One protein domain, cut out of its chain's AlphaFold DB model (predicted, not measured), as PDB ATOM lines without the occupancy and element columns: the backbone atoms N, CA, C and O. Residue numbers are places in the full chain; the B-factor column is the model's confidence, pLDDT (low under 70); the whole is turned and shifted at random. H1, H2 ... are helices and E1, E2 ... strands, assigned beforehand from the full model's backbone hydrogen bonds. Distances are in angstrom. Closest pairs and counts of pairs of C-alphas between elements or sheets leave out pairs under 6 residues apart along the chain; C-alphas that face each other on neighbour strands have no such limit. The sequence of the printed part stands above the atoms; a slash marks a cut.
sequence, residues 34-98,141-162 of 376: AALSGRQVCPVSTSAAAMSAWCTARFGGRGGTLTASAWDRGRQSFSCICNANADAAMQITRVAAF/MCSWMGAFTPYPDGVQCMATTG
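This is residues 34 to 98 and 141 to 162 of the 376 residues of an uncharacterized protein of Leptomonas seymouri (UniProt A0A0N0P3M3). A strongly twisted sheet of five strands, curled like part of a barrel, wraps round one helix, H1; residues 146 to 162 trail off without a named element. The printed part has 87 residues, under half in named elements, ordered E1 H1 E2 E3 E4 E5; the antiparallel sheet runs E1, E5, E4, E3, E2, and the class is mixed. It is compact, radius of gyration of the C-alphas 12.2 A, spanning 37 by 23 by 20 A.

E4, residues 85 to 95, bends by 75 degrees at residue 88. It forms a hairpin with E3, residues 77 to 82; N 80 and O 90 are 2.9 A apart. E3 forms a hairpin with E2, residues 66 to 68; N 81 and O 67 are 2.7 A apart. E2, E3 and E4 are a meander, each strand the antiparallel neighbour of the one before. E5, residues 141 to 145, neighbours E4, N 95 to O 141 2.7 A, and E1, residues 37 to 41, N 142 to O 40 2.7 A. H1, residues 48 to 59, is on one face, making two layers; its closest C-alphas to E2 are Ser 52 and Ala 68, 4.7 A. In H1 every O i to N i+4 pair is within hydrogen-bond range.

E4 measures 25.1 A, E3 16.5 A and H1 15.9 A from first to last C-alpha. E1 begins at C-alpha 37 (-7.329, -102.406, -99.397); E5 ends at C-alpha 145 (-6.750, -102.140, -103.808).

Residues 99 to 140 are not printed; C-alphas 98 and 141 are 9.7 A apart. Of the links printed whole, none is long. Residues 146 to 162 are among the 30 with pLDDT under 70.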
ATOM      1  N   ALA A  34      -4.796 -96.407 -93.111       44.34
ATOM      2  CA  ALA A  34      -5.612 -96.798 -94.244       44.34
ATOM      3  C   ALA A  34      -5.123 -98.172 -94.697       44.34
ATOM      4  O   ALA A  34      -3.982 -98.319 -95.140       44.34
ATOM      5  N   ALA A  35      -5.966 -99.182 -94.500       40.31
ATOM      6  CA  ALA A  35      -5.661-100.531 -94.917       40.31
ATOM      7  C   ALA A  35      -5.326-100.511 -96.418       40.31
ATOM      8  O   ALA A  35      -5.975 -99.815 -97.203       40.31
ATOM      9  N   LEU A  36      -4.300-101.279 -96.802       55.22
ATOM     10  CA  LEU A  36      -3.813-101.457 -98.181       55.22
ATOM     11  C   LEU A  36      -4.919-101.855 -99.176       55.22
ATOM     12  O   LEU A  36      -4.720-101.802-100.382       55.22
ATOM     13  N   SER A  37      -6.074-102.275 -98.673       74.62
ATOM     14  CA  SER A  37      -7.329-102.406 -99.397       74.62
ATOM     15  C   SER A  37      -8.465-102.047 -98.446       74.62
ATOM     16  O   SER A  37      -8.333-102.187 -97.228       74.62
ATOM     17  N   GLY A  38      -9.587-101.575 -98.975       82.88
ATOM     18  CA  GLY A  38     -10.726-101.222 -98.139       82.88
ATOM     19  C   GLY A  38     -12.037-101.191 -98.899       82.88
ATOM     20  O   GLY A  38     -12.078-101.314-100.125       82.88
ATOM     21  N   ARG A  39     -13.125-101.081 -98.133       89.25
ATOM     22  CA  ARG A  39     -14.497-101.012 -98.632       89.25
ATOM     23  C   ARG A  39     -15.267 -99.928 -97.894       89.25
ATOM     24  O   ARG A  39     -15.233 -99.873 -96.671       89.25
ATOM     25  N   GLN A  40     -15.988 -99.093 -98.633       91.38
ATOM     26  CA  GLN A  40     -16.782 -98.001 -98.074       91.38
ATOM     27  C   GLN A  40     -17.937 -97.646 -99.006       91.38
ATOM     28  O   GLN A  40     -17.840 -97.850-100.207       91.38
ATOM     29  N   VAL A  41     -19.003 -97.045 -98.482       93.25
ATOM     30  CA  VAL A  41     -20.085 -96.481 -99.301       93.25
ATOM     31  C   VAL A  41     -19.518 -95.504-100.343       93.25
ATOM     32  O   VAL A  41     -18.778 -94.574 -99.998       93.25
ATOM     33  N   CYS A  42     -19.850 -95.735-101.616       93.00
ATOM     34  CA  CYS A  42     -19.463 -94.870-102.728       93.00
ATOM     35  C   CYS A  42     -20.072 -93.464-102.587       93.00
ATOM     36  O   CYS A  42     -21.158 -93.321-102.019       93.00
ATOM     37  N   PRO A  43     -19.451 -92.422-103.173       93.25
ATOM     38  CA  PRO A  43     -20.104 -91.126-103.292       93.25
ATOM     39  C   PRO A  43     -21.403 -91.264-104.098       93.25
ATOM     40  O   PRO A  43     -21.439 -91.893-105.157       93.25
ATOM     41  N   VAL A  44     -22.481 -90.677-103.571       87.75
ATOM     42  CA  VAL A  44     -23.820 -90.721-104.182       87.75
ATOM     43  C   VAL A  44     -23.880 -89.853-105.443       87.75
ATOM     44  O   VAL A  44     -24.561 -90.181-106.411       87.75
ATOM     45  N   SER A  45     -23.135 -88.745-105.440       90.00
ATOM     46  CA  SER A  45     -23.049 -87.812-106.560       90.00
ATOM     47  C   SER A  45     -21.896 -88.180-107.494       90.00
ATOM     48  O   SER A  45     -20.790 -88.485-107.049       90.00
ATOM     49  N   THR A  46     -22.143 -88.084-108.800       89.06
ATOM     50  CA  THR A  46     -21.121 -88.236-109.847       89.06
ATOM     51  C   THR A  46     -20.357 -86.940-110.129       89.06
ATOM     52  O   THR A  46     -19.554 -86.895-111.056       89.06
ATOM     53  N   SER A  47     -20.612 -85.869-109.370       93.12
ATOM     54  CA  SER A  47     -19.884 -84.607-109.526       93.12
ATOM     55  C   SER A  47     -18.428 -84.742-109.071       93.12
ATOM     56  O   SER A  47     -18.134 -85.373-108.053       93.12
ATOM     57  N   ALA A  48     -17.512 -84.101-109.803       88.81
ATOM     58  CA  ALA A  48     -16.086 -84.093-109.473       88.81
ATOM     59  C   ALA A  48     -15.816 -83.570-108.051       88.81
ATOM     60  O   ALA A  48     -14.951 -84.096-107.351       88.81
ATOM     61  N   ALA A  49     -16.601 -82.588-107.591       92.19
ATOM     62  CA  ALA A  49     -16.505 -82.041-106.241       92.19
ATOM     63  C   ALA A  49     -16.852 -83.082-105.162       92.19
ATOM     64  O   ALA A  49     -16.100 -83.236-104.202       92.19
ATOM     65  N   ALA A  50     -17.940 -83.839-105.335       92.56
ATOM     66  CA  ALA A  50     -18.339 -84.868-104.374       92.56
ATOM     67  C   ALA A  50     -17.341 -86.032-104.321       92.56
ATOM     68  O   ALA A  50     -17.018 -86.520-103.240       92.56
ATOM     69  N   MET A  51     -16.820 -86.455-105.476       93.12
ATOM     70  CA  MET A  51     -15.797 -87.499-105.529       93.12
ATOM     71  C   MET A  51     -14.473 -87.029-104.919       93.12
ATOM     72  O   MET A  51     -13.862 -87.768-104.156       93.12
ATOM     73  N   SER A  52     -14.059 -85.786-105.181       91.94
ATOM     74  CA  SER A  52     -12.843 -85.217-104.581       91.94
ATOM     75  C   SER A  52     -12.991 -85.082-103.066       91.94
ATOM     76  O   SER A  52     -12.090 -85.471-102.331       91.94
ATOM     77  N   ALA A  53     -14.151 -84.630-102.578       92.31
ATOM     78  CA  ALA A  53     -14.450 -84.603-101.147       92.31
ATOM     79  C   ALA A  53     -14.406 -86.010-100.524       92.31
ATOM     80  O   ALA A  53     -13.857 -86.181 -99.437       92.31
ATOM     81  N   TRP A  54     -14.917 -87.028-101.226       92.56
ATOM     82  CA  TRP A  54     -14.830 -88.423-100.795       92.56
ATOM     83  C   TRP A  54     -13.375 -88.915-100.739       92.56
ATOM     84  O   TRP A  54     -12.967 -89.463 -99.715       92.56
ATOM     85  N   CYS A  55     -12.566 -88.662-101.776       90.44
ATOM     86  CA  CYS A  55     -11.140 -89.004-101.784       90.44
ATOM     87  C   CYS A  55     -10.393 -88.303-100.641       90.44
ATOM     88  O   CYS A  55      -9.648 -88.953 -99.915       90.44
ATOM     89  N   THR A  56     -10.622 -87.004-100.431       87.38
ATOM     90  CA  THR A  56      -9.977 -86.224 -99.363       87.38
ATOM     91  C   THR A  56     -10.380 -86.711 -97.974       87.38
ATOM     92  O   THR A  56      -9.528 -86.809 -97.098       87.38
ATOM     93  N   ALA A  57     -11.645 -87.074 -97.758       86.56
ATOM     94  CA  ALA A  57     -12.089 -87.611 -96.473       86.56
ATOM     95  C   ALA A  57     -11.455 -88.974 -96.138       86.56
ATOM     96  O   ALA A  57     -11.362 -89.333 -94.968       86.56
ATOM     97  N   ARG A  58     -11.046 -89.750 -97.152       84.81
ATOM     98  CA  ARG A  58     -10.526 -91.118 -96.980       84.81
ATOM     99  C   ARG A  58      -9.013 -91.219 -97.025       84.81
ATOM    100  O   ARG A  58      -8.434 -92.009 -96.285       84.81
ATOM    101  N   PHE A  59      -8.395 -90.441 -97.897       80.69
ATOM    102  CA  PHE A  59      -6.968 -90.513 -98.187       80.69
ATOM    103  C   PHE A  59      -6.245 -89.183 -97.922       80.69
ATOM    104  O   PHE A  59      -5.047 -89.081 -98.177       80.69
ATOM    105  N   GLY A  60      -6.968 -88.143 -97.486       70.00
ATOM    106  CA  GLY A  60      -6.424 -86.807 -97.242       70.00
ATOM    107  C   GLY A  60      -5.945 -86.571 -95.808       70.00
ATOM    108  O   GLY A  60      -5.808 -87.489 -95.003       70.00
ATOM    109  N   GLY A  61      -5.678 -85.298 -95.491       57.31
ATOM    110  CA  GLY A  61      -5.309 -84.839 -94.142       57.31
ATOM    111  C   GLY A  61      -3.808 -84.772 -93.849       57.31
ATOM    112  O   GLY A  61      -3.422 -84.641 -92.691       57.31
ATOM    113  N   ARG A  62      -2.947 -84.914 -94.864       59.59
ATOM    114  CA  ARG A  62      -1.504 -85.135 -94.650       59.59
ATOM    115  C   ARG A  62      -0.598 -84.333 -95.609       59.59
ATOM    116  O   ARG A  62       0.573 -84.658 -95.759       59.59
ATOM    117  N   GLY A  63      -1.131 -83.261 -96.217       54.56
ATOM    118  CA  GLY A  63      -0.345 -82.201 -96.874       54.56
ATOM    119  C   GLY A  63      -0.488 -82.045 -98.395       54.56
ATOM    120  O   GLY A  63      -0.099 -81.001 -98.909       54.56
ATOM    121  N   GLY A  64      -1.052 -83.013 -99.126       65.81
ATOM    122  CA  GLY A  64      -1.298 -82.876-100.571       65.81
ATOM    123  C   GLY A  64      -2.754 -82.649-100.965       65.81
ATOM    124  O   GLY A  64      -3.683 -82.772-100.165       65.81
ATOM    125  N   THR A  65      -2.934 -82.320-102.242       76.25
ATOM    126  CA  THR A  65      -4.240 -82.133-102.879       76.25
ATOM    127  C   THR A  65      -4.713 -83.448-103.486       76.25
ATOM    128  O   THR A  65      -4.019 -84.058-104.294       76.25
ATOM    129  N   LEU A  66      -5.903 -83.902-103.096       84.69
ATOM    130  CA  LEU A  66      -6.558 -85.043-103.725       84.69
ATOM    131  C   LEU A  66      -7.639 -84.538-104.664       84.69
ATOM    132  O   LEU A  66      -8.502 -83.748-104.292       84.69
ATOM    133  N   THR A  67      -7.579 -85.028-105.890       90.31
ATOM    134  CA  THR A  67      -8.603 -84.822-106.910       90.31
ATOM    135  C   THR A  67      -9.192 -86.175-107.271       90.31
ATOM    136  O   THR A  67      -8.572 -87.209-107.032       90.31
ATOM    137  N   ALA A  68     -10.400 -86.193-107.812       93.19
ATOM    138  CA  ALA A  68     -10.994 -87.410-108.340       93.19
ATOM    139  C   ALA A  68     -11.167 -87.296-109.853       93.19
ATOM    140  O   ALA A  68     -11.556 -86.239-110.355       93.19
ATOM    141  N   SER A  69     -10.916 -88.387-110.575       93.56
ATOM    142  CA  SER A  69     -11.326 -88.488-111.972       93.56
ATOM    143  C   SER A  69     -12.852 -88.472-112.075       93.56
ATOM    144  O   SER A  69     -13.568 -88.737-111.107       93.56
ATOM    145  N   ALA A  70     -13.364 -88.218-113.278       92.56
ATOM    146  CA  ALA A  70     -14.750 -88.550-113.572       92.56
ATOM    147  C   ALA A  70     -14.984 -90.061-113.383       92.56
ATOM    148  O   ALA A  70     -14.058 -90.862-113.554       92.56
ATOM    149  N   TRP A  71     -16.223 -90.436-113.063       92.19
ATOM    150  CA  TRP A  71     -16.661 -91.821-113.211       92.19
ATOM    151  C   TRP A  71     -16.447 -92.281-114.654       92.19
ATOM    152  O   TRP A  71     -16.645 -91.509-115.598       92.19
ATOM    153  N   ASP A  72     -16.097 -93.550-114.823       91.56
ATOM    154  CA  ASP A  72     -16.143 -94.194-116.127       91.56
ATOM    155  C   ASP A  72     -17.571 -94.185-116.712       91.56
ATOM    156  O   ASP A  72     -18.568 -93.899-116.035       91.56
ATOM    157  N   ARG A  73     -17.690 -94.509-118.006       88.75
ATOM    158  CA  ARG A  73     -18.986 -94.509-118.713       88.75
ATOM    159  C   ARG A  73     -20.023 -95.434-118.060       88.75
ATOM    160  O   ARG A  73     -21.217 -95.196-118.216       88.75
ATOM    161  N   GLY A  74     -19.578 -96.457-117.328       86.75
ATOM    162  CA  GLY A  74     -20.433 -97.424-116.642       86.75
ATOM    163  C   GLY A  74     -20.776 -97.066-115.194       86.75
ATOM    164  O   GLY A  74     -21.514 -97.819-114.557       86.75
ATOM    165  N   ARG A  75     -20.243 -95.958-114.654       88.19
ATOM    166  CA  ARG A  75     -20.273 -95.620-113.217       88.19
ATOM    167  C   ARG A  75     -19.805 -96.780-112.325       88.19
ATOM    168  O   ARG A  75     -20.312 -96.961-111.216       88.19
ATOM    169  N   GLN A  76     -18.867 -97.576-112.832       91.31
ATOM    170  CA  GLN A  76     -18.287 -98.722-112.141       91.31
ATOM    171  C   GLN A  76     -16.988 -98.345-111.453       91.31
ATOM    172  O   GLN A  76     -16.700 -98.879-110.391       91.31
ATOM    173  N   SER A  77     -16.224 -97.400-111.992       93.44
ATOM    174  CA  SER A  77     -14.977 -96.971-111.373       93.44
ATOM    175  C   SER A  77     -14.692 -95.482-111.538       93.44
ATOM    176  O   SER A  77     -15.179 -94.829-112.460       93.44
ATOM    177  N   PHE A  78     -13.914 -94.943-110.607       94.44
ATOM    178  CA  PHE A  78     -13.258 -93.639-110.692       94.44
ATOM    179  C   PHE A  78     -11.907 -93.742-109.984       94.44
ATOM    180  O   PHE A  78     -11.662 -94.704-109.263       94.44
ATOM    181  N   SER A  79     -11.034 -92.760-110.155       92.62
ATOM    182  CA  SER A  79      -9.718 -92.772-109.531       92.62
ATOM    183  C   SER A  79      -9.519 -91.588-108.599       92.62
ATOM    184  O   SER A  79      -9.838 -90.455-108.958       92.62
ATOM    185  N   CYS A  80      -8.939 -91.831-107.426       90.62
ATOM    186  CA  CYS A  80      -8.404 -90.773-106.577       90.62
ATOM    187  C   CYS A  80      -6.978 -90.448-107.036       90.62
ATOM    188  O   CYS A  80      -6.087 -91.294-106.991       90.62
ATOM    189  N   ILE A  81      -6.774 -89.217-107.487       86.19
ATOM    190  CA  ILE A  81      -5.542 -88.702-108.074       86.19
ATOM    191  C   ILE A  81      -4.873 -87.781-107.065       86.19
ATOM    192  O   ILE A  81      -5.438 -86.777-106.622       86.19
ATOM    193  N   CYS A  82      -3.636 -88.113-106.732       80.50
ATOM    194  CA  CYS A  82      -2.832 -87.332-105.821       80.50
ATOM    195  C   CYS A  82      -2.040 -86.245-106.557       80.50
ATOM    196  O   CYS A  82      -1.279 -86.558-107.467       80.50
ATOM    197  N   ASN A  83      -2.181 -84.985-106.143       71.56
ATOM    198  CA  ASN A  83      -1.454 -83.820-106.664       71.56
ATOM    199  C   ASN A  83      -1.478 -83.715-108.193       71.56
ATOM    200  O   ASN A  83      -0.456 -83.467-108.825       71.56
ATOM    201  N   ALA A  84      -2.657 -83.955-108.775       71.75
ATOM    202  CA  ALA A  84      -2.895 -83.993-110.219       71.75
ATOM    203  C   ALA A  84      -2.037 -85.013-110.999       71.75
ATOM    204  O   ALA A  84      -1.997 -84.968-112.227       71.75
ATOM    205  N   ASN A  85      -1.388 -85.961-110.319       65.12
ATOM    206  CA  ASN A  85      -0.595 -86.988-110.970       65.12
ATOM    207  C   ASN A  85      -1.422 -88.249-111.257       65.12
ATOM    208  O   ASN A  85      -1.700 -89.048-110.357       65.12
ATOM    209  N   ALA A  86      -1.770 -88.425-112.532       63.00
ATOM    210  CA  ALA A  86      -2.542 -89.560-113.027       63.00
ATOM    211  C   ALA A  86      -1.828 -90.917-112.873       63.00
ATOM    212  O   ALA A  86      -2.506 -91.927-112.716       63.00
ATOM    213  N   ASP A  87      -0.495 -90.960-112.841       55.72
ATOM    214  CA  ASP A  87       0.272 -92.210-112.706       55.72
ATOM    215  C   ASP A  87       0.209 -92.773-111.277       55.72
ATOM    216  O   ASP A  87       0.375 -93.969-111.050       55.72
ATOM    217  N   ALA A  88      -0.091 -91.917-110.295       60.72
ATOM    218  CA  ALA A  88      -0.330 -92.303-108.907       60.72
ATOM    219  C   ALA A  88      -1.822 -92.519-108.596       60.72
ATOM    220  O   ALA A  88      -2.209 -92.531-107.428       60.72
ATOM    221  N   ALA A  89      -2.674 -92.636-109.618       78.31
ATOM    222  CA  ALA A  89      -4.112 -92.766-109.459       78.31
ATOM    223  C   ALA A  89      -4.497 -94.085-108.767       78.31
ATOM    224  O   ALA A  89      -4.239 -95.177-109.270       78.31
ATOM    225  N   MET A  90      -5.185 -93.984-107.630       84.69
ATOM    226  CA  MET A  90      -5.794 -95.139-106.977       84.69
ATOM    227  C   MET A  90      -7.165 -95.401-107.588       84.69
ATOM    228  O   MET A  90      -8.057 -94.562-107.463       84.69
ATOM    229  N   GLN A  91      -7.341 -96.564-108.210       90.44
ATOM    230  CA  GLN A  91      -8.623 -96.956-108.782       90.44
ATOM    231  C   GLN A  91      -9.602 -97.392-107.682       90.44
ATOM    232  O   GLN A  91      -9.315 -98.270-106.864       90.44
ATOM    233  N   ILE A  92     -10.774 -96.767-107.682       92.56
ATOM    234  CA  ILE A  92     -11.905 -97.057-106.811       92.56
ATOM    235  C   ILE A  92     -12.984 -97.716-107.664       92.56
ATOM    236  O   ILE A  92     -13.507 -97.102-108.593       92.56
ATOM    237  N   THR A  93     -13.346 -98.950-107.331       93.88
ATOM    238  CA  THR A  93     -14.318 -99.745-108.089       93.88
ATOM    239  C   THR A  93     -15.560 -99.988-107.246       93.88
ATOM    240  O   THR A  93     -15.483-100.487-106.125       93.88
ATOM    241  N   ARG A  94     -16.728 -99.648-107.780       92.62
ATOM    242  CA  ARG A  94     -18.032 -99.982-107.220       92.62
ATOM    243  C   ARG A  94     -18.230-101.494-107.317       92.62
ATOM    244  O   ARG A  94     -18.226-102.075-108.393       92.62
ATOM    245  N   VAL A  95     -18.421-102.126-106.172       91.56
ATOM    246  CA  VAL A  95     -18.855-103.512-106.058       91.56
ATOM    247  C   VAL A  95     -20.374-103.491-106.156       91.56
ATOM    248  O   VAL A  95     -21.033-102.771-105.396       91.56
ATOM    249  N   ALA A  96     -20.938-104.245-107.102       80.69
ATOM    250  CA  ALA A  96     -22.373-104.488-107.120       80.69
ATOM    251  C   ALA A  96     -22.772-104.990-105.729       80.69
ATOM    252  O   ALA A  96     -22.106-105.874-105.181       80.69
ATOM    253  N   ALA A  97     -23.797-104.379-105.127       66.62
ATOM    254  CA  ALA A  97     -24.373-104.926-103.910       66.62
ATOM    255  C   ALA A  97     -24.694-106.380-104.236       66.62
ATOM    256  O   ALA A  97     -25.432-106.635-105.188       66.62
ATOM    257  N   PHE A  98     -24.043-107.308-103.534       54.28
ATOM    258  CA  PHE A  98     -24.374-108.716-103.646       54.28
ATOM    259  C   PHE A  98     -25.874-108.752-103.375       54.28
ATOM    260  O   PHE A  98     -26.291-108.370-102.279       54.28
ATOM    261  N   MET A 141     -21.361-100.098-102.642       92.56
ATOM    262  CA  MET A 141     -20.096-100.150-101.903       92.56
ATOM    263  C   MET A 141     -18.940 -99.991-102.887       92.56
ATOM    264  O   MET A 141     -18.881-100.676-103.895       92.56
ATOM    265  N   CYS A 142     -18.012 -99.095-102.601       93.19
ATOM    266  CA  CYS A 142     -16.768 -98.912-103.328       93.19
ATOM    267  C   CYS A 142     -15.672 -99.721-102.643       93.19
ATOM    268  O   CYS A 142     -15.547 -99.688-101.419       93.19
ATOM    269  N   SER A 143     -14.879-100.433-103.430       93.00
ATOM    270  CA  SER A 143     -13.673-101.126-103.002       93.00
ATOM    271  C   SER A 143     -12.461-100.575-103.728       93.00
ATOM    272  O   SER A 143     -12.561-100.171-104.885       93.00
ATOM    273  N   TRP A 144     -11.316-100.607-103.066       89.94
ATOM    274  CA  TRP A 144     -10.038-100.252-103.664       89.94
ATOM    275  C   TRP A 144      -8.969-101.246-103.233       89.94
ATOM    276  O   TRP A 144      -9.049-101.854-102.160       89.94
ATOM    277  N   MET A 145      -7.964-101.391-104.088       75.44
ATOM    278  CA  MET A 145      -6.750-102.140-103.808       75.44
ATOM    279  C   MET A 145      -5.551-101.227-104.028       75.44
ATOM    280  O   MET A 145      -5.472-100.523-105.030       75.44
ATOM    281  N   GLY A 146      -4.621-101.258-103.083       59.78
ATOM    282  CA  GLY A 146      -3.482-100.358-103.023       59.78
ATOM    283  C   GLY A 146      -3.699 -99.192-102.058       59.78
ATOM    284  O   GLY A 146      -4.815 -98.809-101.711       59.78
ATOM    285  N   ALA A 147      -2.584 -98.615-101.632       57.66
ATOM    286  CA  ALA A 147      -2.512 -97.292-101.030       57.66
ATOM    287  C   ALA A 147      -1.691 -96.404-101.979       57.66
ATOM    288  O   ALA A 147      -0.895 -96.932-102.760       57.66
ATOM    289  N   PHE A 148      -1.814 -95.072-101.896       58.44
ATOM    290  CA  PHE A 148      -0.728 -94.211-102.384       58.44
ATOM    291  C   PHE A 148       0.546 -94.729-101.712       58.44
ATOM    292  O   PHE A 148       0.560 -94.805-100.482       58.44
ATOM    293  N   THR A 149       1.515 -95.210-102.502       50.41
ATOM    294  CA  THR A 149       2.622 -96.061-102.028       50.41
ATOM    295  C   THR A 149       3.158 -95.560-100.690       50.41
ATOM    296  O   THR A 149       3.505 -94.378-100.603       50.41
ATOM    297  N   PRO A 150       3.175 -96.408 -99.646       45.41
ATOM    298  CA  PRO A 150       3.510 -95.974 -98.303       45.41
ATOM    299  C   PRO A 150       4.945 -95.453 -98.292       45.41
ATOM    300  O   PRO A 150       5.894 -96.208 -98.495       45.41
ATOM    301  N   TYR A 151       5.092 -94.151 -98.060       52.09
ATOM    302  CA  TYR A 151       6.378 -93.586 -97.691       52.09
ATOM    303  C   TYR A 151       6.842 -94.197 -96.358       52.09
ATOM    304  O   TYR A 151       6.004 -94.562 -95.529       52.09
ATOM    305  N   PRO A 152       8.158 -94.313 -96.137       46.06
ATOM    306  CA  PRO A 152       8.745 -94.954 -94.960       46.06
ATOM    307  C   PRO A 152       8.393 -94.250 -93.641       46.06
ATOM    308  O   PRO A 152       8.371 -94.916 -92.611       46.06
ATOM    309  N   ASP A 153       8.032 -92.964 -93.686       48.88
ATOM    310  CA  ASP A 153       7.562 -92.193 -92.522       48.88
ATOM    311  C   ASP A 153       6.029 -92.162 -92.418       48.88
ATOM    312  O   ASP A 153       5.437 -91.441 -91.618       48.88
ATOM    313  N   GLY A 154       5.366 -92.978 -93.238       47.16
ATOM    314  CA  GLY A 154       3.958 -93.280 -93.116       47.16
ATOM    315  C   GLY A 154       3.038 -92.095 -93.361       47.16
ATOM    316  O   GLY A 154       2.157 -91.890 -92.533       47.16
ATOM    317  N   VAL A 155       3.119 -91.397 -94.510       45.69
ATOM    318  CA  VAL A 155       1.884 -90.830 -95.072       45.69
ATOM    319  C   VAL A 155       1.737 -90.521 -96.561       45.69
ATOM    320  O   VAL A 155       2.648 -90.085 -97.250       45.69
ATOM    321  N   GLN A 156       0.474 -90.717 -96.954       58.81
ATOM    322  CA  GLN A 156      -0.272 -90.471 -98.178       58.81
ATOM    323  C   GLN A 156      -0.097 -89.084 -98.797       58.81
ATOM    324  O   GLN A 156      -0.160 -88.053 -98.133       58.81
ATOM    325  N   CYS A 157      -0.024 -89.130-100.124       53.59
ATOM    326  CA  CYS A 157      -0.254 -88.047-101.056       53.59
ATOM    327  C   CYS A 157       0.442 -86.721-100.716       53.59
ATOM    328  O   CYS A 157      -0.212 -85.742-100.374       53.59
ATOM    329  N   MET A 158       1.767 -86.658-100.861       49.72
ATOM    330  CA  MET A 158       2.502 -85.386-100.887       49.72
ATOM    331  C   MET A 158       2.829 -85.013-102.340       49.72
ATOM    332  O   MET A 158       2.854 -85.886-103.212       49.72
ATOM    333  N   ALA A 159       3.030 -83.719-102.634       40.44
ATOM    334  CA  ALA A 159       3.218 -83.195-104.006       40.44
ATOM    335  C   ALA A 159       4.296 -83.939-104.808       40.44
ATOM    336  O   ALA A 159       4.254 -84.018-106.030       40.44
ATOM    337  N   THR A 160       5.229 -84.538-104.088       45.91
ATOM    338  CA  THR A 160       6.433 -85.165-104.595       45.91
ATOM    339  C   THR A 160       6.352 -86.685-104.730       45.91
ATOM    340  O   THR A 160       7.203 -87.285-105.375       45.91
ATOM    341  N   THR A 161       5.340 -87.338-104.149       50.72
ATOM    342  CA  THR A 161       5.307 -88.809-104.044       50.72
ATOM    343  C   THR A 161       4.717 -89.499-105.270       50.72
ATOM    344  O   THR A 161       4.867 -90.707-105.418       50.72
ATOM    345  N   GLY A 162       4.042 -88.754-106.149       52.03
ATOM    346  CA  GLY A 162       3.469 -89.304-107.377       52.03
ATOM    347  C   GLY A 162       4.424 -89.265-108.568       52.03
ATOM    348  O   GLY A 162       4.440 -90.196-109.367       52.03
TER     349      GLY A 162